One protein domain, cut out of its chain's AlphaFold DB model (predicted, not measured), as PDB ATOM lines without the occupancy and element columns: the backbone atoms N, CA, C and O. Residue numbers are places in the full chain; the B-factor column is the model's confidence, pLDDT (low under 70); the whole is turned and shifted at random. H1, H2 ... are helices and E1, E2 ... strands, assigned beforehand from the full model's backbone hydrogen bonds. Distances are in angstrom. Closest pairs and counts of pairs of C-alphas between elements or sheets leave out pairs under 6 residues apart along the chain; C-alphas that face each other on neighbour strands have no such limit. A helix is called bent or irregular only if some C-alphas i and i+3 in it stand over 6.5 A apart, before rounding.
ATOM      1  N   HIS A  21      24.092 -41.035 -16.577       57.75
ATOM      2  CA  HIS A  21      24.428 -41.781 -15.346       57.75
ATOM      3  C   HIS A  21      24.539 -43.302 -15.568       57.75
ATOM      4  O   HIS A  21      25.482 -43.918 -15.082       57.75
ATOM      5  N   ILE A  22      23.670 -43.889 -16.403       62.25
ATOM      6  CA  ILE A  22      23.755 -45.314 -16.784       62.25
ATOM      7  C   ILE A  22      25.071 -45.612 -17.535       62.25
ATOM      8  O   ILE A  22      25.666 -46.674 -17.360       62.25
ATOM      9  N   LEU A  23      25.576 -44.669 -18.343       66.00
ATOM     10  CA  LEU A  23      26.886 -44.804 -18.992       66.00
ATOM     11  C   LEU A  23      28.050 -44.536 -18.024       66.00
ATOM     12  O   LEU A  23      29.095 -45.164 -18.157       66.00
ATOM     13  N   ASP A  24      27.905 -43.639 -17.050       64.81
ATOM     14  CA  ASP A  24      28.953 -43.356 -16.062       64.81
ATOM     15  C   ASP A  24      29.235 -44.598 -15.190       64.81
ATOM     16  O   ASP A  24      30.400 -44.963 -14.987       64.81
ATOM     17  N   ASP A  25      28.178 -45.307 -14.778       64.06
ATOM     18  CA  ASP A  25      28.269 -46.562 -14.024       64.06
ATOM     19  C   ASP A  25      28.840 -47.711 -14.879       64.06
ATOM     20  O   ASP A  25      29.781 -48.397 -14.464       64.06
ATOM     21  N   ILE A  26      28.327 -47.915 -16.104       64.19
ATOM     22  CA  ILE A  26      28.712 -49.058 -16.955       64.19
ATOM     23  C   ILE A  26      30.064 -48.844 -17.665       64.19
ATOM     24  O   ILE A  26      30.825 -49.804 -17.845       64.19
ATOM     25  N   LEU A  27      30.382 -47.621 -18.101       65.31
ATOM     26  CA  LEU A  27      31.567 -47.282 -18.906       65.31
ATOM     27  C   LEU A  27      32.518 -46.297 -18.231       65.31
ATOM     28  O   LEU A  27      33.725 -46.499 -18.349       65.31
ATOM     29  N   GLY A  28      32.026 -45.262 -17.547       60.56
ATOM     30  CA  GLY A  28      32.869 -44.198 -16.979       60.56
ATOM     31  C   GLY A  28      33.971 -44.751 -16.071       60.56
ATOM     32  O   GLY A  28      35.158 -44.502 -16.284       60.56
ATOM     33  N   THR A  29      33.591 -45.639 -15.149       61.06
ATOM     34  CA  THR A  29      34.535 -46.354 -14.270       61.06
ATOM     35  C   THR A  29      35.518 -47.267 -15.030       61.06
ATOM     36  O   THR A  29      36.607 -47.553 -14.531       61.06
ATOM     37  N   TRP A  30      35.173 -47.740 -16.232       65.06
ATOM     38  CA  TRP A  30      36.010 -48.645 -17.033       65.06
ATOM     39  C   TRP A  30      37.007 -47.900 -17.937       65.06
ATOM     40  O   TRP A  30      38.191 -48.251 -17.940       65.06
ATOM     41  N   ILE A  31      36.572 -46.854 -18.652       63.81
ATOM     42  CA  ILE A  31      37.426 -46.079 -19.576       63.81
ATOM     43  C   ILE A  31      38.626 -45.494 -18.811       63.81
ATOM     44  O   ILE A  31      39.774 -45.739 -19.186       63.81
ATOM     45  N   SER A  32      38.384 -44.847 -17.666       60.88
ATOM     46  CA  SER A  32      39.455 -44.277 -16.833       60.88
ATOM     47  C   SER A  32      40.384 -45.309 -16.183       60.88
ATOM     48  O   SER A  32      41.533 -45.000 -15.860       60.88
ATOM     49  N   ARG A  33      39.943 -46.562 -16.001       58.16
ATOM     50  CA  ARG A  33      40.799 -47.630 -15.447       58.16
ATOM     51  C   ARG A  33      41.724 -48.257 -16.486       58.16
ATOM     52  O   ARG A  33      42.847 -48.619 -16.142       58.16
ATOM     53  N   THR A  34      41.289 -48.386 -17.740       59.53
ATOM     54  CA  THR A  34      42.085 -49.071 -18.778       59.53
ATOM     55  C   THR A  34      43.246 -48.245 -19.326       59.53
ATOM     56  O   THR A  34      44.176 -48.819 -19.897       59.53
ATOM     57  N   LYS A  35      43.228 -46.916 -19.133       66.62
ATOM     58  CA  LYS A  35      44.219 -45.973 -19.686       66.62
ATOM     59  C   LYS A  35      44.346 -46.079 -21.216       66.62
ATOM     60  O   LYS A  35      45.404 -45.768 -21.758       66.62
ATOM     61  N   TRP A  36      43.295 -46.517 -21.917       69.75
ATOM     62  CA  TRP A  36      43.315 -46.767 -23.365       69.75
ATOM     63  C   TRP A  36      43.738 -45.517 -24.156       69.75
ATOM     64  O   TRP A  36      44.660 -45.567 -24.968       69.75
ATOM     65  N   ALA A  37      43.193 -44.355 -23.778       66.75
ATOM     66  CA  ALA A  37      43.572 -43.033 -24.285       66.75
ATOM     67  C   ALA A  37      45.068 -42.675 -24.133       66.75
ATOM     68  O   ALA A  37      45.549 -41.775 -24.811       66.75
ATOM     69  N   LYS A  38      45.821 -43.361 -23.260       70.38
ATOM     70  CA  LYS A  38      47.270 -43.154 -23.057       70.38
ATOM     71  C   LYS A  38      48.135 -44.076 -23.922       70.38
ATOM     72  O   LYS A  38      49.341 -43.865 -23.997       70.38
ATOM     73  N   ARG A  39      47.535 -45.086 -24.566       72.19
ATOM     74  CA  ARG A  39      48.196 -45.974 -25.541       72.19
ATOM     75  C   ARG A  39      48.127 -45.409 -26.961       72.19
ATOM     76  O   ARG A  39      49.036 -45.630 -27.752       72.19
ATOM     77  N   PHE A  40      47.084 -44.634 -27.259       72.44
ATOM     78  CA  PHE A  40      46.890 -43.967 -28.544       72.44
ATOM     79  C   PHE A  40      47.306 -42.498 -28.470       72.44
ATOM     80  O   PHE A  40      46.621 -41.672 -27.870       72.44
ATOM     81  N   LYS A  41      48.424 -42.145 -29.111       68.31
ATOM     82  CA  LYS A  41      48.836 -40.743 -29.241       68.31
ATOM     83  C   LYS A  41      48.047 -40.069 -30.368       68.31
ATOM     84  O   LYS A  41      48.353 -40.287 -31.538       68.31
ATOM     85  N   ARG A  42      47.074 -39.229 -30.000       73.62
ATOM     86  CA  ARG A  42      46.403 -38.271 -30.897       73.62
ATOM     87  C   ARG A  42      47.436 -37.452 -31.677       73.62
ATOM     88  O   ARG A  42      48.356 -36.900 -31.071       73.62
ATOM     89  N   ASP A  43      47.259 -37.334 -32.992       76.19
ATOM     90  CA  ASP A  43      48.007 -36.371 -33.805       76.19
ATOM     91  C   ASP A  43      47.141 -35.127 -34.044       76.19
ATOM     92  O   ASP A  43      46.191 -35.143 -34.825       76.19
ATOM     93  N   GLU A  44      47.474 -34.038 -33.350       75.31
ATOM     94  CA  GLU A  44      46.760 -32.756 -33.431       75.31
ATOM     95  C   GLU A  44      46.946 -32.045 -34.784       75.31
ATOM     96  O   GLU A  44      46.204 -31.117 -35.094       75.31
ATOM     97  N   THR A  45      47.897 -32.495 -35.611       75.75
ATOM     98  CA  THR A  45      48.085 -32.016 -36.992       75.75
ATOM     99  C   THR A  45      47.298 -32.836 -38.017       75.75
ATOM    100  O   THR A  45      47.128 -32.399 -39.161       75.75
ATOM    101  N   SER A  46      46.787 -34.011 -37.624       77.50
ATOM    102  CA  SER A  46      45.920 -34.818 -38.479       77.50
ATOM    103  C   SER A  46      44.554 -34.159 -38.668       77.50
ATOM    104  O   SER A  46      44.046 -33.435 -37.813       77.50
ATOM    105  N   LYS A  47      43.937 -34.458 -39.811       78.19
ATOM    106  CA  LYS A  47      42.559 -34.075 -40.152       78.19
ATOM    107  C   LYS A  47      41.670 -35.299 -40.353       78.19
ATOM    108  O   LYS A  47      40.608 -35.180 -40.952       78.19
ATOM    109  N   VAL A  48      42.124 -36.474 -39.918       81.94
ATOM    110  CA  VAL A  48      41.420 -37.747 -40.087       81.94
ATOM    111  C   VAL A  48      40.811 -38.158 -38.753       81.94
ATOM    112  O   VAL A  48      41.538 -38.337 -37.774       81.94
ATOM    113  N   CYS A  49      39.494 -38.328 -38.718       87.12
ATOM    114  CA  CYS A  49      38.762 -38.767 -37.534       87.12
ATOM    115  C   CYS A  49      38.120 -40.129 -37.791       87.12
ATOM    116  O   CYS A  49      37.395 -40.320 -38.768       87.12
ATOM    117  N   LEU A  50      38.422 -41.083 -36.916       89.25
ATOM    118  CA  LEU A  50      38.032 -42.481 -37.047       89.25
ATOM    119  C   LEU A  50      36.746 -42.760 -36.270       89.25
ATOM    120  O   LEU A  50      36.642 -42.359 -35.116       89.25
ATOM    121  N   ILE A  51      35.814 -43.515 -36.843       92.50
ATOM    122  CA  ILE A  51      34.754 -44.204 -36.107       92.50
ATOM    123  C   ILE A  51      34.932 -45.717 -36.228       92.50
ATOM    124  O   ILE A  51      35.136 -46.260 -37.313       92.50
ATOM    125  N   LEU A  52      34.875 -46.389 -35.086       93.00
ATOM    126  CA  LEU A  52      34.889 -47.837 -34.954       93.00
ATOM    127  C   LEU A  52      33.444 -48.328 -34.851       93.00
ATOM    128  O   LEU A  52      32.670 -47.784 -34.061       93.00
ATOM    129  N   ILE A  53      33.086 -49.336 -35.643       91.06
ATOM    130  CA  ILE A  53      31.731 -49.902 -35.695       91.06
ATOM    131  C   ILE A  53      31.858 -51.428 -35.748       91.06
ATOM    132  O   ILE A  53      32.676 -51.935 -36.508       91.06
ATOM    133  N   GLU A  54      31.066 -52.163 -34.967       88.31
ATOM    134  CA  GLU A  54      30.982 -53.630 -35.032       88.31
ATOM    135  C   GLU A  54      29.548 -54.037 -35.385       88.31
ATOM    136  O   GLU A  54      28.703 -54.118 -34.498       88.31
ATOM    137  N   THR A  55      29.251 -54.231 -36.671       85.06
ATOM    138  CA  THR A  55      27.957 -54.753 -37.141       85.06
ATOM    139  C   THR A  55      28.102 -55.336 -38.546       85.06
ATOM    140  O   THR A  55      28.905 -54.853 -39.349       85.06
ATOM    141  N   ASP A  56      27.301 -56.355 -38.842       81.81
ATOM    142  CA  ASP A  56      27.095 -56.888 -40.192       81.81
ATOM    143  C   ASP A  56      25.766 -56.376 -40.807       81.81
ATOM    144  O   ASP A  56      25.483 -56.631 -41.980       81.81
ATOM    145  N   ASP A  57      24.970 -55.597 -40.057       82.69
ATOM    146  CA  ASP A  57      23.734 -54.962 -40.526       82.69
ATOM    147  C   ASP A  57      24.021 -53.632 -41.259       82.69
ATOM    148  O   ASP A  57      24.555 -52.659 -40.715       82.69
ATOM    149  N   LYS A  58      23.616 -53.579 -42.531       84.25
ATOM    150  CA  LYS A  58      23.764 -52.423 -43.430       84.25
ATOM    151  C   LYS A  58      22.990 -51.179 -42.975       84.25
ATOM    152  O   LYS A  58      23.458 -50.059 -43.182       84.25
ATOM    153  N   HIS A  59      21.806 -51.350 -42.395       85.81
ATOM    154  CA  HIS A  59      20.968 -50.256 -41.912       85.81
ATOM    155  C   HIS A  59      21.535 -49.650 -40.627       85.81
ATOM    156  O   HIS A  59      21.509 -48.424 -40.490       85.81
ATOM    157  N   GLU A  60      22.091 -50.479 -39.738       89.19
ATOM    158  CA  GLU A  60      22.827 -50.041 -38.545       89.19
ATOM    159  C   GLU A  60      24.121 -49.316 -38.921       89.19
ATOM    160  O   GLU A  60      24.341 -48.190 -38.466       89.19
ATOM    161  N   PHE A  61      24.937 -49.897 -39.811       89.81
ATOM    162  CA  PHE A  61      26.154 -49.248 -40.306       89.81
ATOM    163  C   PHE A  61      25.848 -47.869 -40.908       89.81
ATOM    164  O   PHE A  61      26.431 -46.877 -40.468       89.81
ATOM    165  N   ASN A  62      24.902 -47.769 -41.853       88.31
ATOM    166  CA  ASN A  62      24.541 -46.482 -42.460       88.31
ATOM    167  C   ASN A  62      23.990 -45.489 -41.419       88.31
ATOM    168  O   ASN A  62      24.335 -44.307 -41.455       88.31
ATOM    169  N   ALA A  63      23.169 -45.949 -40.466       91.25
ATOM    170  CA  ALA A  63      22.605 -45.094 -39.422       91.25
ATOM    171  C   ALA A  63      23.658 -44.531 -38.452       91.25
ATOM    172  O   ALA A  63      23.436 -43.466 -37.877       91.25
ATOM    173  N   ILE A  64      24.803 -45.197 -38.276       93.50
ATOM    174  CA  ILE A  64      25.955 -44.673 -37.523       93.50
ATOM    175  C   ILE A  64      26.857 -43.814 -38.429       93.50
ATOM    176  O   ILE A  64      27.324 -42.742 -38.026       93.50
ATOM    177  N   TRP A  65      27.112 -44.264 -39.657       92.62
ATOM    178  CA  TRP A  65      28.075 -43.641 -40.561       92.62
ATOM    179  C   TRP A  65      27.598 -42.298 -41.117       92.62
ATOM    180  O   TRP A  65      28.338 -41.319 -41.031       92.62
ATOM    181  N   GLU A  66      26.370 -42.206 -41.640       90.44
ATOM    182  CA  GLU A  66      25.878 -40.989 -42.304       90.44
ATOM    183  C   GLU A  66      25.874 -39.746 -41.391       90.44
ATOM    184  O   GLU A  66      26.337 -38.683 -41.826       90.44
ATOM    185  N   PRO A  67      25.417 -39.815 -40.122       91.19
ATOM    186  CA  PRO A  67      25.449 -38.655 -39.232       91.19
ATOM    187  C   PRO A  67      26.877 -38.297 -38.811       91.19
ATOM    188  O   PRO A  67      27.185 -37.111 -38.679       91.19
ATOM    189  N   PHE A  68      27.758 -39.296 -38.675       91.12
ATOM    190  CA  PHE A  68      29.173 -39.093 -38.367       91.12
ATOM    191  C   PHE A  68      29.906 -38.375 -39.509       91.12
ATOM    192  O   PHE A  68      30.422 -37.280 -39.290       91.12
ATOM    193  N   ILE A  69      29.890 -38.904 -40.742       86.75
ATOM    194  CA  ILE A  69      30.550 -38.240 -41.882       86.75
ATOM    195  C   ILE A  69      29.966 -36.846 -42.140       86.75
ATOM    196  O   ILE A  69      30.717 -35.923 -42.461       86.75
ATOM    197  N   SER A  70      28.660 -36.644 -41.923       85.00
ATOM    198  CA  SER A  70      28.044 -35.316 -42.014       85.00
ATOM    199  C   SER A  70      28.596 -34.337 -40.970       85.00
ATOM    200  O   SER A  70      28.827 -33.176 -41.306       85.00
ATOM    201  N   ALA A  71      28.829 -34.778 -39.729       86.19
ATOM    202  CA  ALA A  71      29.436 -33.958 -38.677       86.19
ATOM    203  C   ALA A  71      30.905 -33.631 -38.985       86.19
ATOM    204  O   ALA A  71      31.260 -32.456 -39.065       86.19
ATOM    205  N   MET A  72      31.724 -34.653 -39.260       84.69
ATOM    206  CA  MET A  72      33.151 -34.510 -39.583       84.69
ATOM    207  C   MET A  72      33.374 -33.552 -40.763       84.69
ATOM    208  O   MET A  72      34.164 -32.613 -40.675       84.69
ATOM    209  N   THR A  73      32.611 -33.724 -41.850       78.50
ATOM    210  CA  THR A  73      32.707 -32.882 -43.057       78.50
ATOM    211  C   THR A  73      32.403 -31.410 -42.745       78.50
ATOM    212  O   THR A  73      33.110 -30.518 -43.221       78.50
ATOM    213  N   LYS A  74      31.389 -31.144 -41.904       80.25
ATOM    214  CA  LYS A  74      31.025 -29.789 -41.447       80.25
ATOM    215  C   LYS A  74      32.076 -29.174 -40.520       80.25
ATOM    216  O   LYS A  74      32.261 -27.962 -40.564       80.25
ATOM    217  N   ALA A  75      32.780 -29.986 -39.732       78.25
ATOM    218  CA  ALA A  75      33.920 -29.558 -38.920       78.25
ATOM    219  C   ALA A  75      35.228 -29.395 -39.734       78.25
ATOM    220  O   ALA A  75      36.222 -28.892 -39.213       78.25
ATOM    221  N   GLY A  76      35.248 -29.780 -41.018       74.12
ATOM    222  CA  GLY A  76      36.436 -29.701 -41.877       74.12
ATOM    223  C   GLY A  76      37.403 -30.885 -41.738       74.12
ATOM    224  O   GLY A  76      38.568 -30.767 -42.122       74.12
ATOM    225  N   TYR A  77      36.925 -32.016 -41.217       79.44
ATOM    226  CA  TYR A  77      37.668 -33.268 -41.060       79.44
ATOM    227  C   TYR A  77      37.300 -34.291 -42.145       79.44
ATOM    228  O   TYR A  77      36.214 -34.266 -42.725       79.44
ATOM    229  N   PHE A  78      38.232 -35.203 -42.420       80.81
ATOM    230  CA  PHE A  78      38.026 -36.407 -43.217       80.81
ATOM    231  C   PHE A  78      37.535 -37.524 -42.289       80.81
ATOM    232  O   PHE A  78      38.211 -37.858 -41.313       80.81
ATOM    233  N   ALA A  79      36.375 -38.106 -42.585       85.06
ATOM    234  CA  ALA A  79      35.828 -39.204 -41.795       85.06
ATOM    235  C   ALA A  79      36.422 -40.546 -42.239       85.06
ATOM    236  O   ALA A  79      36.462 -40.845 -43.427       85.06
ATOM    237  N   THR A  80      36.791 -41.412 -41.308       85.31
ATOM    238  CA  THR A  80      37.166 -42.796 -41.619       85.31
ATOM    239  C   THR A  80      36.308 -43.739 -40.796       85.31
ATOM    240  O   THR A  80      36.175 -43.533 -39.597       85.31
ATOM    241  N   ALA A  81      35.740 -44.776 -41.407       87.38
ATOM    242  CA  ALA A  81      35.152 -45.900 -40.686       87.38
ATOM    243  C   ALA A  81      36.123 -47.086 -40.690       87.38
ATOM    244  O   ALA A  81      36.670 -47.428 -41.740       87.38
ATOM    245  N   LEU A  82      36.290 -47.737 -39.538       87.75
ATOM    246  CA  LEU A  82      36.843 -49.087 -39.439       87.75
ATOM    247  C   LEU A  82      35.738 -50.005 -38.909       87.75
ATOM    248  O   LEU A  82      35.319 -49.897 -37.755       87.75
ATOM    249  N   VAL A  83      35.237 -50.859 -39.798       85.12
ATOM    250  CA  VAL A  83      34.109 -51.757 -39.557       85.12
ATOM    251  C   VAL A  83      34.637 -53.148 -39.239       85.12
ATOM    252  O   VAL A  83      35.314 -53.773 -40.059       85.12
ATOM    253  N   PHE A  84      34.304 -53.636 -38.054       82.69
ATOM    254  CA  PHE A  84      34.547 -55.004 -37.632       82.69
ATOM    255  C   PHE A  84      33.310 -55.847 -37.943       82.69
ATOM    256  O   PHE A  84      32.211 -55.518 -37.498       82.69
ATOM    257  N   LYS A  85      33.490 -56.949 -38.677       76.56
ATOM    258  CA  LYS A  85      32.483 -58.015 -38.708       76.56
ATOM    259  C   LYS A  85      32.408 -58.676 -37.334       76.56
ATOM    260  O   LYS A  85      33.431 -58.769 -36.648       76.56
ATOM    261  N   HIS A  86      31.231 -59.138 -36.933       69.25
ATOM    262  CA  HIS A  86      31.043 -59.731 -35.615       69.25
ATOM    263  C   HIS A  86      31.747 -61.100 -35.540       69.25
ATOM    264  O   HIS A  86      31.400 -62.051 -36.240       69.25
ATOM    265  N   GLU A  87      32.795 -61.206 -34.718       59.38
ATOM    266  CA  GLU A  87      33.643 -62.405 -34.657       59.38
ATOM    267  C   GLU A  87      33.085 -63.458 -33.686       59.38
ATOM    268  O   GLU A  87      33.446 -63.534 -32.510       59.38
ATOM    269  N   GLY A  88      32.209 -64.310 -34.218       52.09
ATOM    270  CA  GLY A  88      31.666 -65.493 -33.553       52.09
ATOM    271  C   GLY A  88      30.315 -65.896 -34.149       52.09
ATOM    272  O   GLY A  88      29.822 -65.223 -35.054       52.09
ATOM    273  N   PRO A  89      29.660 -66.957 -33.639       39.69
ATOM    274  CA  PRO A  89      28.205 -66.985 -33.703       39.69
ATOM    275  C   PRO A  89      27.685 -65.741 -32.959       39.69
ATOM    276  O   PRO A  89      28.231 -65.421 -31.894       39.69
ATOM    277  N   PRO A  90      26.660 -65.034 -33.467       44.12
ATOM    278  CA  PRO A  90      26.158 -63.851 -32.794       44.12
ATOM    279  C   PRO A  90      25.736 -64.197 -31.370       44.12
ATOM    280  O   PRO A  90      24.924 -65.096 -31.149       44.12
ATOM    281  N   LYS A  91      26.227 -63.437 -30.384       41.56
ATOM    282  CA  LYS A  91      25.756 -63.518 -28.983       41.56
ATOM    283  C   LYS A  91      24.354 -62.900 -28.811       41.56
ATOM    284  O   LYS A  91      24.033 -62.350 -27.765       41.56
ATOM    285  N   VAL A  92      23.551 -62.961 -29.873       37.00
ATOM    286  CA  VAL A  92      22.354 -62.157 -30.135       37.00
ATOM    287  C   VAL A  92      21.278 -63.014 -30.826       37.00
ATOM    288  O   VAL A  92      20.614 -62.576 -31.751       37.00
ATOM    289  N   SER A  93      21.072 -64.251 -30.362       43.84
ATOM    290  CA  SER A  93      19.751 -64.905 -30.462       43.84
ATOM    291  C   SER A  93      18.916 -64.697 -29.191       43.84
ATOM    292  O   SER A  93      17.710 -64.935 -29.168       43.84
ATOM    293  N   SER A  94      19.523 -64.189 -28.111       58.97
ATOM    294  CA  SER A  94      18.784 -63.679 -26.962       58.97
ATOM    295  C   SER A  94      18.190 -62.314 -27.303       58.97
ATOM    296  O   SER A  94      18.877 -61.292 -27.218       58.97
ATOM    297  N   GLN A  95      16.899 -62.301 -27.646       80.81
ATOM    298  CA  GLN A  95      16.086 -61.087 -27.697       80.81
ATOM    299  C   GLN A  95      16.379 -60.221 -26.464       80.81
ATOM    300  O   GLN A  95      16.219 -60.675 -25.331       80.81
ATOM    301  N   THR A  96      16.816 -58.977 -26.662       85.69
ATOM    302  CA  THR A  96      17.074 -58.080 -25.529       85.69
ATOM    303  C   THR A  96      15.747 -57.530 -25.014       85.69
ATOM    304  O   THR A  96      14.930 -57.043 -25.800       85.69
ATOM    305  N   TYR A  97      15.534 -57.590 -23.698       89.50
ATOM    306  CA  TYR A  97      14.340 -57.069 -23.029       89.50
ATOM    307  C   TYR A  97      14.712 -55.881 -22.142       89.50
ATOM    308  O   TYR A  97      15.523 -56.009 -21.226       89.50
ATOM    309  N   GLY A  98      14.083 -54.732 -22.389       89.06
ATOM    310  CA  GLY A  98      14.320 -53.500 -21.638       89.06
ATOM    311  C   GLY A  98      15.616 -52.748 -21.984       89.06
ATOM    312  O   GLY A  98      16.605 -53.300 -22.463       89.06
ATOM    313  N   LEU A  99      15.585 -51.444 -21.704       88.25
ATOM    314  CA  LEU A  99      16.615 -50.471 -22.072       88.25
ATOM    315  C   LEU A  99      17.972 -50.706 -21.388       88.25
ATOM    316  O   LEU A  99      19.010 -50.546 -22.018       88.25
ATOM    317  N   GLU A 100      17.973 -51.081 -20.109       85.50
ATOM    318  CA  GLU A 100      19.196 -51.261 -19.312       85.50
ATOM    319  C   GLU A 100      20.067 -52.408 -19.848       85.50
ATOM    320  O   GLU A 100      21.275 -52.248 -20.028       85.50
ATOM    321  N   ASN A 101      19.438 -53.526 -20.224       86.38
ATOM    322  CA  ASN A 101      20.105 -54.638 -20.901       86.38
ATOM    323  C   ASN A 101      20.618 -54.222 -22.290       86.38
ATOM    324  O   ASN A 101      21.730 -54.579 -22.666       86.38
ATOM    325  N   CYS A 102      19.855 -53.403 -23.024       88.12
ATOM    326  CA  CYS A 102      20.278 -52.863 -24.318       88.12
ATOM    327  C   CYS A 102      21.537 -52.001 -24.200       88.12
ATOM    328  O   CYS A 102      22.515 -52.236 -24.904       88.12
ATOM    329  N   LEU A 103      21.540 -51.043 -23.270       85.81
ATOM    330  CA  LEU A 103      22.699 -50.197 -22.996       85.81
ATOM    331  C   LEU A 103      23.887 -51.036 -22.515       85.81
ATOM    332  O   LEU A 103      24.998 -50.823 -22.990       85.81
ATOM    333  N   THR A 104      23.665 -52.036 -21.658       84.00
ATOM    334  CA  THR A 104      24.710 -52.973 -21.208       84.00
ATOM    335  C   THR A 104      25.329 -53.748 -22.377       84.00
ATOM    336  O   THR A 104      26.556 -53.877 -22.438       84.00
ATOM    337  N   ASN A 105      24.520 -54.195 -23.341       85.00
ATOM    338  CA  ASN A 105      24.984 -54.877 -24.550       85.00
ATOM    339  C   ASN A 105      25.793 -53.934 -25.458       85.00
ATOM    340  O   ASN A 105      26.943 -54.251 -25.767       85.00
ATOM    341  N   CYS A 106      25.284 -52.737 -25.777       85.88
ATOM    342  CA  CYS A 106      26.019 -51.732 -26.562       85.88
ATOM    343  C   CYS A 106      27.339 -51.315 -25.876       85.88
ATOM    344  O   CYS A 106      28.380 -51.184 -26.516       85.88
ATOM    345  N   CYS A 107      27.343 -51.164 -24.549       83.56
ATOM    346  CA  CYS A 107      28.559 -50.882 -23.783       83.56
ATOM    347  C   CYS A 107      29.554 -52.055 -23.796       83.56
ATOM    348  O   CYS A 107      30.759 -51.837 -23.675       83.56
ATOM    349  N   SER A 108      29.072 -53.294 -23.919       82.81
ATOM    350  CA  SER A 108      29.911 -54.496 -23.994       82.81
ATOM    351  C   SER A 108      30.528 -54.669 -25.384       82.81
ATOM    352  O   SER A 108      31.712 -54.968 -25.476       82.81
ATOM    353  N   GLN A 109      29.776 -54.380 -26.449       85.31
ATOM    354  CA  GLN A 109      30.259 -54.244 -27.830       85.31
ATOM    355  C   GLN A 109      31.383 -53.196 -27.916       85.31
ATOM    356  O   GLN A 109      32.492 -53.500 -28.346       85.31
ATOM    357  N   VAL A 110      31.173 -51.995 -27.360       85.06
ATOM    358  CA  VAL A 110      32.207 -50.942 -27.293       85.06
ATOM    359  C   VAL A 110      33.466 -51.409 -26.545       85.06
ATOM    360  O   VAL A 110      34.583 -51.141 -26.990       85.06
ATOM    361  N   LYS A 111      33.320 -52.147 -25.436       81.38
ATOM    362  CA  LYS A 111      34.459 -52.753 -24.720       81.38
ATOM    363  C   LYS A 111      35.154 -53.841 -25.549       81.38
ATOM    364  O   LYS A 111      36.378 -53.912 -25.520       81.38
ATOM    365  N   ASN A 112      34.414 -54.659 -26.300       82.31
ATOM    366  CA  ASN A 112      34.984 -55.680 -27.181       82.31
ATOM    367  C   ASN A 112      35.812 -55.040 -28.299       82.31
ATOM    368  O   ASN A 112      36.968 -55.420 -28.465       82.31
ATOM    369  N   ILE A 113      35.279 -54.024 -28.983       85.38
ATOM    370  CA  ILE A 113      36.008 -53.224 -29.979       85.38
ATOM    371  C   ILE A 113      37.311 -52.683 -29.373       85.38
ATOM    372  O   ILE A 113      38.398 -52.960 -29.877       85.38
ATOM    373  N   LEU A 114      37.223 -51.946 -28.261       84.19
ATOM    374  CA  LEU A 114      38.380 -51.245 -27.696       84.19
ATOM    375  C   LEU A 114      39.442 -52.188 -27.101       84.19
ATOM    376  O   LEU A 114      40.619 -51.843 -27.151       84.19
ATOM    377  N   ILE A 115      39.068 -53.357 -26.562       81.25
ATOM    378  CA  ILE A 115      40.016 -54.346 -26.009       81.25
ATOM    379  C   ILE A 115      40.479 -55.337 -27.084       81.25
ATOM    380  O   ILE A 115      41.669 -55.476 -27.350       81.25
ATOM    381  N   GLN A 116      39.545 -56.080 -27.678       77.75
ATOM    382  CA  GLN A 116      39.846 -57.261 -28.494       77.75
ATOM    383  C   GLN A 116      40.350 -56.887 -29.891       77.75
ATOM    384  O   GLN A 116      41.006 -57.697 -30.541       77.75
ATOM    385  N   LYS A 117      40.069 -55.659 -30.348       82.06
ATOM    386  CA  LYS A 117      40.594 -55.107 -31.602       82.06
ATOM    387  C   LYS A 117      41.676 -54.044 -31.376       82.06
ATOM    388  O   LYS A 117      42.101 -53.424 -32.346       82.06
ATOM    389  N   GLU A 118      42.171 -53.861 -30.143       83.38
ATOM    390  CA  GLU A 118      43.178 -52.837 -29.797       83.38
ATOM    391  C   GLU A 118      44.401 -52.885 -30.727       83.38
ATOM    392  O   GLU A 118      44.844 -51.852 -31.220       83.38
ATOM    393  N   GLU A 119      44.905 -54.085 -31.028       79.00
ATOM    394  CA  GLU A 119      46.031 -54.290 -31.944       79.00
ATOM    395  C   GLU A 119      45.707 -53.884 -33.390       79.00
ATOM    396  O   GLU A 119      46.506 -53.191 -34.015       79.00
ATOM    397  N   ALA A 120      44.527 -54.232 -33.910       77.31
ATOM    398  CA  ALA A 120      44.112 -53.814 -35.250       77.31
ATOM    399  C   ALA A 120      43.974 -52.282 -35.341       77.31
ATOM    400  O   ALA A 120      44.446 -51.677 -36.301       77.31
ATOM    401  N   ILE A 121      43.399 -51.648 -34.312       81.88
ATOM    402  CA  ILE A 121      43.247 -50.187 -34.224       81.88
ATOM    403  C   ILE A 121      44.624 -49.507 -34.099       81.88
ATOM    404  O   ILE A 121      44.857 -48.478 -34.732       81.88
ATOM    405  N   ARG A 122      45.560 -50.085 -33.329       79.12
ATOM    406  CA  ARG A 122      46.941 -49.589 -33.180       79.12
ATOM    407  C   ARG A 122      47.698 -49.644 -34.502       79.12
ATOM    408  O   ARG A 122      48.183 -48.612 -34.951       79.12
ATOM    409  N   ASN A 123      47.720 -50.808 -35.148       76.56
ATOM    410  CA  ASN A 123      48.397 -51.003 -36.430       76.56
ATOM    411  C   ASN A 123      47.807 -50.064 -37.507       76.56
ATOM    412  O   ASN A 123      48.542 -49.491 -38.304       76.56
ATOM    413  N   PHE A 124      46.490 -49.831 -37.490       76.19
ATOM    414  CA  PHE A 124      45.831 -48.875 -38.385       76.19
ATOM    415  C   PHE A 124      46.203 -47.409 -38.082       76.19
ATOM    416  O   PHE A 124      46.404 -46.631 -39.011       76.19
ATOM    417  N   ASN A 125      46.369 -47.037 -36.806       73.94
ATOM    418  CA  ASN A 125      46.840 -45.707 -36.389       73.94
ATOM    419  C   ASN A 125      48.339 -45.461 -36.677       73.94
ATOM    420  O   ASN A 125      48.768 -44.311 -36.771       73.94
ATOM    421  N   GLU A 126      49.141 -46.519 -36.820       75.06
ATOM    422  CA  GLU A 126      50.535 -46.430 -37.283       75.06
ATOM    423  C   GLU A 126      50.622 -46.120 -38.790       75.06
ATOM    424  O   GLU A 126      51.516 -45.381 -39.205       75.06
ATOM    425  N   GLU A 127      49.679 -46.610 -39.606       70.75
ATOM    426  CA  GLU A 127      49.606 -46.280 -41.041       70.75
ATOM    427  C   GLU A 127      48.891 -44.950 -41.325       70.75
ATOM    428  O   GLU A 127      49.328 -44.176 -42.179       70.75
ATOM    429  N   ILE A 128      47.795 -44.671 -40.613       72.25
ATOM    430  CA  ILE A 128      46.979 -43.462 -40.756       72.25
ATOM    431  C   ILE A 128      46.836 -42.823 -39.379       72.25
ATOM    432  O   ILE A 128      46.054 -43.272 -38.551       72.25
ATOM    433  N   LYS A 129      47.561 -41.737 -39.120       79.56
ATOM    434  CA  LYS A 129      47.471 -41.054 -37.825       79.56
ATOM    435  C   LYS A 129      46.117 -40.369 -37.639       79.56
ATOM    436  O   LYS A 129      45.739 -39.534 -38.466       79.56
ATOM    437  N   PHE A 130      45.436 -40.624 -36.524       80.81
ATOM    438  CA  PHE A 130      44.123 -40.034 -36.248       80.81
ATOM    439  C   PHE A 130      44.171 -38.814 -35.314       80.81
ATOM    440  O   PHE A 130      44.922 -38.758 -34.338       80.81
ATOM    441  N   HIS A 131      43.312 -37.839 -35.614       81.25
ATOM    442  CA  HIS A 131      43.035 -36.675 -34.773       81.25
ATOM    443  C   HIS A 131      42.102 -37.016 -33.604       81.25
ATOM    444  O   HIS A 131      42.198 -36.437 -32.522       81.25
ATOM    445  N   SER A 132      41.160 -37.930 -33.822       83.25
ATOM    446  CA  SER A 132      40.245 -38.463 -32.812       83.25
ATOM    447  C   SER A 132      39.725 -39.824 -33.274       83.25
ATOM    448  O   SER A 132      39.689 -40.110 -34.473       83.25
ATOM    449  N   ILE A 133      39.359 -40.672 -32.314       86.88
ATOM    450  CA  ILE A 133      38.732 -41.976 -32.542       86.88
ATOM    451  C   ILE A 133      37.418 -41.973 -31.766       86.88
ATOM    452  O   ILE A 133      37.373 -41.501 -30.631       86.88
ATOM    453  N   TYR A 134      36.381 -42.514 -32.383       89.94
ATOM    454  CA  TYR A 134      35.024 -42.649 -31.879       89.94
ATOM    455  C   TYR A 134      34.598 -44.113 -31.947       89.94
ATOM    456  O   TYR A 134      35.132 -44.880 -32.745       89.94
ATOM    457  N   VAL A 135      33.614 -44.506 -31.145       91.44
ATOM    458  CA  VAL A 135      32.942 -45.803 -31.266       91.44
ATOM    459  C   VAL A 135      31.450 -45.560 -31.423       91.44
ATOM    460  O   VAL A 135      30.861 -44.835 -30.619       91.44
ATOM    461  N   GLY A 136      30.860 -46.142 -32.463       92.69
ATOM    462  CA  GLY A 136      29.422 -46.133 -32.703       92.69
ATOM    463  C   GLY A 136      28.831 -47.520 -32.482       92.69
ATOM    464  O   GLY A 136      29.390 -48.516 -32.940       92.69
ATOM    465  N   ALA A 137      27.697 -47.578 -31.792       91.44
ATOM    466  CA  ALA A 137      26.941 -48.800 -31.548       91.44
ATOM    467  C   ALA A 137      25.437 -48.538 -31.696       91.44
ATOM    468  O   ALA A 137      24.943 -47.461 -31.348       91.44
ATOM    469  N   ILE A 138      24.710 -49.542 -32.177       91.06
ATOM    470  CA  ILE A 138      23.248 -49.603 -32.164       91.06
ATOM    471  C   ILE A 138      22.842 -50.912 -31.482       91.06
ATOM    472  O   ILE A 138      23.552 -51.909 -31.571       91.06
ATOM    473  N   GLY A 139      21.714 -50.893 -30.778       89.19
ATOM    474  CA  GLY A 139      21.096 -52.088 -30.216       89.19
ATOM    475  C   GLY A 139      19.577 -51.978 -30.228       89.19
ATOM    476  O   GLY A 139      19.026 -50.884 -30.112       89.19
ATOM    477  N   SER A 140      18.901 -53.117 -30.354       89.81
ATOM    478  CA  SER A 140      17.436 -53.207 -30.373       89.81
ATOM    479  C   SER A 140      16.947 -53.906 -29.101       89.81
ATOM    480  O   SER A 140      17.544 -54.896 -28.674       89.81
ATOM    481  N   VAL A 159      18.165 -48.245 -29.857       90.56
ATOM    482  CA  VAL A 159      19.059 -47.291 -29.186       90.56
ATOM    483  C   VAL A 159      20.303 -47.085 -30.042       90.56
ATOM    484  O   VAL A 159      20.916 -48.062 -30.458       90.56
ATOM    485  N   ALA A 160      20.711 -45.833 -30.251       91.19
ATOM    486  CA  ALA A 160      22.036 -45.498 -30.777       91.19
ATOM    487  C   ALA A 160      22.941 -44.969 -29.653       91.19
ATOM    488  O   ALA A 160      22.455 -44.330 -28.717       91.19
ATOM    489  N   LEU A 161      24.246 -45.221 -29.754       90.88
ATOM    490  CA  LEU A 161      25.281 -44.863 -28.784       90.88
ATOM    491  C   LEU A 161      26.543 -44.386 -29.521       90.88
ATOM    492  O   LEU A 161      27.063 -45.092 -30.383       90.88
ATOM    493  N   TYR A 162      27.052 -43.209 -29.152       89.88
ATOM    494  CA  TYR A 162      28.336 -42.663 -29.604       89.88
ATOM    495  C   TYR A 162      29.249 -42.428 -28.406       89.88
ATOM    496  O   TYR A 162      28.839 -41.799 -27.428       89.88
ATOM    497  N   ILE A 163      30.495 -42.892 -28.494       86.12
ATOM    498  CA  ILE A 163      31.508 -42.748 -27.443       86.12
ATOM    499  C   ILE A 163      32.808 -42.181 -28.011       86.12
ATOM    500  O   ILE A 163      33.278 -42.605 -29.064       86.12
ATOM    501  N   ASN A 164      33.408 -41.252 -27.270       83.56
ATOM    502  CA  ASN A 164      34.757 -40.743 -27.483       83.56
ATOM    503  C   ASN A 164      35.682 -41.311 -26.383       83.56
ATOM    504  O   ASN A 164      35.691 -40.781 -25.267       83.56
ATOM    505  N   PRO A 165      36.463 -42.382 -26.640       76.25
ATOM    506  CA  PRO A 165      37.363 -42.975 -25.645       76.25
ATOM    507  C   PRO A 165      38.473 -42.036 -25.136       76.25
ATOM    508  O   PRO A 165      39.105 -42.359 -24.132       76.25
ATOM    509  N   PHE A 166      38.707 -40.875 -25.764       69.19
ATOM    510  CA  PHE A 166      39.671 -39.869 -25.293       69.19
ATOM    511  C   PHE A 166      39.096 -38.862 -24.283       69.19
ATOM    512  O   PHE A 166      39.824 -37.985 -23.822       69.19
ATOM    513  N   ALA A 167      37.819 -38.971 -23.899       58.69
ATOM    514  CA  ALA A 167      37.120 -37.972 -23.082       58.69
ATOM    515  C   ALA A 167      37.774 -37.606 -21.731       58.69
ATOM    516  O   ALA A 167      37.493 -36.531 -21.200       58.69
ATOM    517  N   GLU A 168      38.697 -38.423 -21.203       51.78
ATOM    518  CA  GLU A 168      39.514 -38.066 -20.030       51.78
ATOM    519  C   GLU A 168      40.221 -36.704 -20.173       51.78
ATOM    520  O   GLU A 168      40.378 -35.997 -19.177       51.78
ATOM    521  N   THR A 169      40.618 -36.289 -21.385       46.56
ATOM    522  CA  THR A 169      41.259 -34.977 -21.599       46.56
ATOM    523  C   THR A 169      40.284 -33.796 -21.620       46.56
ATOM    524  O   THR A 169      40.734 -32.653 -21.582       46.56
ATOM    525  N   PHE A 170      38.966 -34.032 -21.644       45.12
ATOM    526  CA  PHE A 170      37.942 -32.993 -21.848       45.12
ATOM    527  C   PHE A 170      37.102 -32.666 -20.602       45.12
ATOM    528  O   PHE A 170      36.255 -31.779 -20.649       45.12
ATOM    529  N   ARG A 171      37.345 -33.334 -19.463       44.00
ATOM    530  CA  ARG A 171      36.625 -33.141 -18.178       44.00
ATOM    531  C   ARG A 171      35.096 -33.344 -18.231       44.00
ATOM    532  O   ARG A 171      34.427 -33.095 -17.230       44.00
ATOM    533  N   GLN A 172      34.541 -33.801 -19.353       51.00
ATOM    534  CA  GLN A 172      33.111 -34.050 -19.545       51.00
ATOM    535  C   GLN A 172      32.850 -35.458 -20.099       51.00
ATOM    536  O   GLN A 172      33.763 -36.181 -20.497       51.00
ATOM    537  N   ARG A 173      31.581 -35.874 -20.047       58.31
ATOM    538  CA  ARG A 173      31.126 -37.253 -20.277       58.31
ATOM    539  C   ARG A 173      31.382 -37.709 -21.716       58.31
ATOM    540  O   ARG A 173      30.801 -37.178 -22.652       58.31
ATOM    541  N   GLY A 174      32.196 -38.749 -21.874       62.62
ATOM    542  CA  GLY A 174      32.626 -39.277 -23.174       62.62
ATOM    543  C   GLY A 174      31.635 -40.160 -23.927       62.62
ATOM    544  O   GLY A 174      32.072 -40.921 -24.784       62.62
ATOM    545  N   GLY A 175      30.344 -40.129 -23.602       77.81
ATOM    546  CA  GLY A 175      29.350 -41.023 -24.191       77.81
ATOM    547  C   GLY A 175      27.955 -40.412 -24.199       77.81
ATOM    548  O   GLY A 175      27.521 -39.850 -23.195       77.81
ATOM    549  N   PHE A 176      27.262 -40.538 -25.330       85.56
ATOM    550  CA  PHE A 176      25.924 -39.995 -25.565       85.56
ATOM    551  C   PHE A 176      25.075 -40.998 -26.346       85.56
ATOM    552  O   PHE A 176      25.578 -41.704 -27.219       85.56
ATOM    553  N   TRP A 177      23.783 -41.068 -26.033       88.50
ATOM    554  CA  TRP A 177      22.880 -42.092 -26.553       88.50
ATOM    555  C   TRP A 177      21.459 -41.558 -26.735       88.50
ATOM    556  O   TRP A 177      21.085 -40.548 -26.140       88.50
ATOM    557  N   HIS A 178      20.661 -42.227 -27.569       90.50
ATOM    558  CA  HIS A 178      19.275 -41.837 -27.826       90.50
ATOM    559  C   HIS A 178      18.397 -43.030 -28.230       90.50
ATOM    560  O   HIS A 178      18.861 -43.923 -28.939       90.50
ATOM    561  N   ILE A 179      17.124 -43.018 -27.816       90.81
ATOM    562  CA  ILE A 179      16.117 -44.042 -28.149       90.81
ATOM    563  C   ILE A 179      15.225 -43.557 -29.296       90.81
ATOM    564  O   ILE A 179      14.710 -42.441 -29.265       90.81
ATOM    565  N   SER A 180      15.006 -44.410 -30.286       88.69
ATOM    566  CA  SER A 180      14.006 -44.212 -31.342       88.69
ATOM    567  C   SER A 180      12.583 -44.120 -30.779       88.69
ATOM    568  O   SER A 180      12.311 -44.477 -29.631       88.69
ATOM    569  N   LYS A 181      11.641 -43.697 -31.625       88.94
ATOM    570  CA  LYS A 181      10.257 -44.151 -31.470       88.94
ATOM    571  C   LYS A 181      10.217 -45.668 -31.631       88.94
ATOM    572  O   LYS A 181      10.943 -46.215 -32.458       88.94
ATOM    573  N   GLY A 182       9.375 -46.330 -30.854       88.50
ATOM    574  CA  GLY A 182       9.208 -47.769 -30.946       88.50
ATOM    575  C   GLY A 182       8.208 -48.163 -32.024       88.50
ATOM    576  O   GLY A 182       7.266 -47.420 -32.285       88.50
ATOM    577  N   ARG A 233      22.999 -33.885 -33.435       86.25
ATOM    578  CA  ARG A 233      22.402 -32.544 -33.328       86.25
ATOM    579  C   ARG A 233      22.496 -31.982 -31.906       86.25
ATOM    580  O   ARG A 233      22.842 -30.816 -31.753       86.25
ATOM    581  N   ASP A 234      22.199 -32.803 -30.901       84.56
ATOM    582  CA  ASP A 234      22.035 -32.364 -29.512       84.56
ATOM    583  C   ASP A 234      23.364 -32.370 -28.726       84.56
ATOM    584  O   ASP A 234      23.468 -31.656 -27.731       84.56
ATOM    585  N   HIS A 235      24.378 -33.132 -29.175       82.44
ATOM    586  CA  HIS A 235      25.644 -33.353 -28.451       82.44
ATOM    587  C   HIS A 235      26.925 -33.279 -29.313       82.44
ATOM    588  O   HIS A 235      27.988 -33.747 -28.896       82.44
ATOM    589  N   SER A 236      26.878 -32.728 -30.535       79.50
ATOM    590  CA  SER A 236      28.082 -32.632 -31.390       79.50
ATOM    591  C   SER A 236      29.187 -31.756 -30.804       79.50
ATOM    592  O   SER A 236      30.356 -32.021 -31.070       79.50
ATOM    593  N   LYS A 237      28.865 -30.719 -30.024       76.00
ATOM    594  CA  LYS A 237      29.893 -29.848 -29.431       76.00
ATOM    595  C   LYS A 237      30.688 -30.569 -28.351       76.00
ATOM    596  O   LYS A 237      31.869 -30.298 -28.205       76.00
ATOM    597  N   GLU A 238      30.051 -31.488 -27.641       76.00
ATOM    598  CA  GLU A 238      30.584 -32.260 -26.529       76.00
ATOM    599  C   GLU A 238      31.310 -33.524 -27.024       76.00
ATOM    600  O   GLU A 238      32.407 -33.832 -26.565       76.00
ATOM    601  N   LEU A 239      30.754 -34.221 -28.027       71.75
ATOM    602  CA  LEU A 239      31.420 -35.335 -28.720       71.75
ATOM    603  C   LEU A 239      32.698 -34.884 -29.450       71.75
ATOM    604  O   LEU A 239      33.727 -35.569 -29.399       71.75
ATOM    605  N   PHE A 240      32.624 -33.735 -30.127       72.12
ATOM    606  CA  PHE A 240      33.643 -33.227 -31.049       72.12
ATOM    607  C   PHE A 240      34.312 -31.935 -30.536       72.12
ATOM    608  O   PHE A 240      34.821 -31.136 -31.322       72.12
ATOM    609  N   GLU A 241      34.347 -31.698 -29.216       60.38
ATOM    610  CA  GLU A 241      34.892 -30.449 -28.638       60.38
ATOM    611  C   GLU A 241      36.374 -30.219 -28.999       60.38
ATOM    612  O   GLU A 241      36.846 -29.082 -29.085       60.38
ATOM    613  N   SER A 242      37.102 -31.314 -29.245       54.22
ATOM    614  CA  SER A 242      38.499 -31.321 -29.693       54.22
ATOM    615  C   SER A 242      38.680 -30.790 -31.123       54.22
ATOM    616  O   SER A 242      39.755 -30.289 -31.453       54.22
ATOM    617  N   GLU A 243      37.641 -30.900 -31.955       52.28
ATOM    618  CA  GLU A 243      37.659 -30.647 -33.399       52.28
ATOM    619  C   GLU A 243      37.321 -29.190 -33.712       52.28
ATOM    620  O   GLU A 243      38.041 -28.524 -34.452       52.28
ATOM    621  N   TYR A 244      36.289 -28.634 -33.070       51.38
ATOM    622  CA  TYR A 244      35.866 -27.244 -33.292       51.38
ATOM    623  C   TYR A 244      36.920 -26.188 -32.912       51.38
ATOM    624  O   TYR A 244      36.798 -25.034 -33.318       51.38
ATOM    625  N   LYS A 245      37.967 -26.572 -32.170       52.50
ATOM    626  CA  LYS A 245      39.118 -25.718 -31.828       52.50
ATOM    627  C   LYS A 245      40.270 -25.798 -32.846       52.50
ATOM    628  O   LYS A 245      41.107 -24.900 -32.856       52.50
ATOM    629  N   GLY A 246      40.304 -26.828 -33.701       47.31
ATOM    630  CA  GLY A 246      41.278 -27.004 -34.794       47.31
ATOM    631  C   GLY A 246      40.687 -26.884 -36.209       47.31
ATOM    632  O   GLY A 246      41.429 -26.893 -37.191       47.31
ATOM    633  N   ALA A 247      39.360 -26.768 -36.315       47.56
ATOM    634  CA  ALA A 247      38.602 -26.742 -37.560       47.56
ATOM    635  C   ALA A 247      39.081 -25.684 -38.571       47.56
ATOM    636  O   ALA A 247      39.442 -24.552 -38.236       47.56
ATOM    637  N   PHE A 248      39.016 -26.039 -39.856       50.94
ATOM    638  CA  PHE A 248      39.285 -25.104 -40.947       50.94
ATOM    639  C   PHE A 248      38.234 -23.983 -40.988       50.94
ATOM    640  O   PHE A 248      37.039 -24.239 -40.864       50.94
ATOM    641  N   ARG A 249      38.654 -22.747 -41.310       50.31
ATOM    642  CA  ARG A 249      37.735 -21.619 -41.600       50.31
ATOM    643  C   ARG A 249      36.814 -21.854 -42.814       50.31
ATOM    644  O   ARG A 249      35.950 -21.027 -43.086       50.31
ATOM    645  N   TYR A 250      37.003 -22.958 -43.539       51.56
ATOM    646  CA  TYR A 250      36.224 -23.361 -44.705       51.56
ATOM    647  C   TYR A 250      35.897 -24.863 -44.614       51.56
ATOM    648  O   TYR A 250      36.818 -25.674 -44.743       51.56
ATOM    649  N   PRO A 251      34.627 -25.259 -44.397       55.38
ATOM    650  CA  PRO A 251      34.230 -26.666 -44.404       55.38
ATOM    651  C   PRO A 251      34.312 -27.260 -45.818       55.38
ATOM    652  O   PRO A 251      34.235 -26.542 -46.822       55.38
ATOM    653  N   PHE A 252      34.433 -28.586 -45.920       52.78
ATOM    654  CA  PHE A 252      34.417 -29.256 -47.220       52.78
ATOM    655  C   PHE A 252      33.008 -29.201 -47.836       52.78
ATOM    656  O   PHE A 252      32.025 -29.558 -47.195       52.78
ATOM    657  N   LYS A 253      32.908 -28.780 -49.107       45.53
ATOM    658  CA  LYS A 253      31.627 -28.708 -49.845       45.53
ATOM    659  C   LYS A 253      31.012 -30.075 -50.178       45.53
ATOM    660  O   LYS A 253      29.834 -30.136 -50.507       45.53
ATOM    661  N   ILE A 254      31.812 -31.138 -50.141       48.22
ATOM    662  CA  ILE A 254      31.426 -32.520 -50.448       48.22
ATOM    663  C   ILE A 254      31.953 -33.386 -49.305       48.22
ATOM    664  O   ILE A 254      33.060 -33.135 -48.815       48.22
ATOM    665  N   GLY A 255      31.173 -34.389 -48.895       53.28
ATOM    666  CA  GLY A 255      31.616 -35.392 -47.928       53.28
ATOM    667  C   GLY A 255      32.938 -36.025 -48.355       53.28
ATOM    668  O   GLY A 255      33.113 -36.383 -49.516       53.28
ATOM    669  N   ARG A 256      33.887 -36.145 -47.426       61.88
ATOM    670  CA  ARG A 256      35.135 -36.875 -47.662       61.88
ATOM    671  C   ARG A 256      35.327 -37.902 -46.568       61.88
ATOM    672  O   ARG A 256      35.510 -37.545 -45.404       61.88
ATOM    673  N   GLY A 257      35.308 -39.166 -46.965       62.69
ATOM    674  CA  GLY A 257      35.647 -40.245 -46.068       62.69
ATOM    675  C   GLY A 257      35.965 -41.555 -46.765       62.69
ATOM    676  O   GLY A 257      35.731 -41.702 -47.963       62.69
ATOM    677  N   ALA A 258      36.507 -42.487 -45.990       72.25
ATOM    678  CA  ALA A 258      36.860 -43.836 -46.416       72.25
ATOM    679  C   ALA A 258      36.287 -44.872 -45.441       72.25
ATOM    680  O   ALA A 258      36.179 -44.614 -44.242       72.25
ATOM    681  N   ILE A 259      35.938 -46.049 -45.956       74.50
ATOM    682  CA  ILE A 259      35.407 -47.170 -45.178       74.50
ATOM    683  C   ILE A 259      36.379 -48.337 -45.338       74.50
ATOM    684  O   ILE A 259      36.666 -48.760 -46.456       74.50
ATOM    685  N   TYR A 260      36.877 -48.854 -44.219       74.25
ATOM    686  CA  TYR A 260      37.738 -50.029 -44.154       74.25
ATOM    687  C   TYR A 260      36.988 -51.129 -43.408       74.25
ATOM    688  O   TYR A 260      36.440 -50.875 -42.338       74.25
ATOM    689  N   VAL A 261      36.960 -52.345 -43.951       66.38
ATOM    690  CA  VAL A 261      36.284 -53.494 -43.329       66.38
ATOM    691  C   VAL A 261      37.326 -54.539 -42.956       66.38
ATOM    692  O   VAL A 261      38.085 -54.988 -43.815       66.38
ATOM    693  N   THR A 262      37.380 -54.950 -41.691       59.84
ATOM    694  CA  THR A 262      38.254 -56.051 -41.272       59.84
ATOM    695  C   THR A 262      37.553 -57.386 -41.494       59.84
ATOM    696  O   THR A 262      36.483 -57.630 -40.933       59.84
ATOM    697  N   GLY A 263      38.177 -58.290 -42.252       50.88
ATOM    698  CA  GLY A 263      37.812 -59.707 -42.210       50.88
ATOM    699  C   GLY A 263      38.109 -60.324 -40.835       50.88
ATOM    700  O   GLY A 263      38.848 -59.743 -40.043       50.88
TER     701      GLY A 263
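Overview. This is residues 21 to 140, 159 to 182 and 233 to 263 of the 459 residues of an uncharacterized protein of Botrytis tulipae (UniProt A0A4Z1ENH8). A twisted six-stranded sheet makes the middle layer, with H3 and H4 over one face and H2 and H6 over the other, where the sheet curls round H2. H1 packs on H3, and the short H5 is off the sheet. The printed part has 175 residues with six named helices and six named strands, in the order H1 E1 H2 E2 H3 H4 E3 E4 H5 E5 H6 E6. The sheet is mixed, ordered E5 E4 E3 E1 E2 E6, and the class is mixed, helices and strands. The whole is compact, with a radius of gyration of the C-alphas of 15.5 A and spans of 47 by 34 by 33 A.

Arrangement. Begin at the sheet, which runs E5 (residues 175 to 179), E4 (159 to 163), E3 (132 to 140), E1 (48 to 54), E2 (78 to 84) and E6 (257 to 262). Look for antiparallel neighbours E5 and E4 at N 162 and O 176, 2.9 A, and E4 and E3 at N 137 and O 161, 2.9 A, within hydrogen-bond range. The parallel neighbours show at N 52 and O 134, 2.8 A, for E3 and E1, N 51 and O 80, 2.8 A, for E1 and E2, and N 83 and O 260, 2.8 A, for E2 and E6. H2, residues 58 to 75, is on the sheet; its closest C-alphas to E2 are those of Ile 69 and Ala 79, 5.4 A. E1, H2 and E2 form a strand-helix-strand unit, two parallel neighbour strands with a helix between, and its crossover is right-handed. On the opposite face find H3, residues 99 to 116, at a height over the sheet of 8.6 A, slantwise to E3 at 38 degrees on the local plane; the closest C-alphas are those of Cys 106 and Ala 137, 5.9 A. H4, residues 118 to 127, is on the same face as H3, over E2 at a height over the sheet of 9.0 A. E2, H3, H4 and E3 form a split strand-helix-strand unit, with E1 between its strands and a right-handed crossover. H6, residues 233 to 239, is on the same face as H2 and runs along E5, 9.5 A in height over the sheet. H1, residues 21 to 34, touches H3 with residues 22 to 27 alone, at a shallow tilt of 15 degrees, the same way; their closest C-alphas are those of Leu 27 and Cys 107, 6.8 A. H5, residues 167 to 170, is close to H1 but not clearly touching, the C-alphas of Ser 32 and Glu 168 being 7.0 A apart. Every O i to N i+4 pair is within hydrogen-bond range in H3 and H4, against 6 of 10 in H1, 12 of 14 in H2 and 1 of 3 in H6, which has 1 of 4 O i to N i+3 pairs; H5 is too short for an O i to N i+4 pair.

Along the chain. Find C-alpha 21 at (24.428, -41.781, -15.346), where H1 begins; it is irregular, but only just, with C-alphas 26 and 29 7.0 A apart, and H6 is irregular, with C-alphas 234 and 237 8.3 A apart. E3, the longest strand, runs 27.3 A from C-alpha 132 at (40.245, -38.463, -32.812), H2 is 25.4 A long and H3 25.0 A. E6 ends at C-alpha 262, (38.254, -56.051, -41.272).

Size, cuts and confidence. The farthest C-alphas, those of Ser 94 and Arg 249, are 48.4 A apart. Residues 141 to 158 and 183 to 232 are not printed, with gaps of 6.2 A and 20.3 A between C-alphas. The links H1 to E1, E2 to H3 and H6 to E6 are long. The mean pLDDT of the printed part is 74.8, and 56 residues are under 70, among them residues 21 to 37 and 241 to 257.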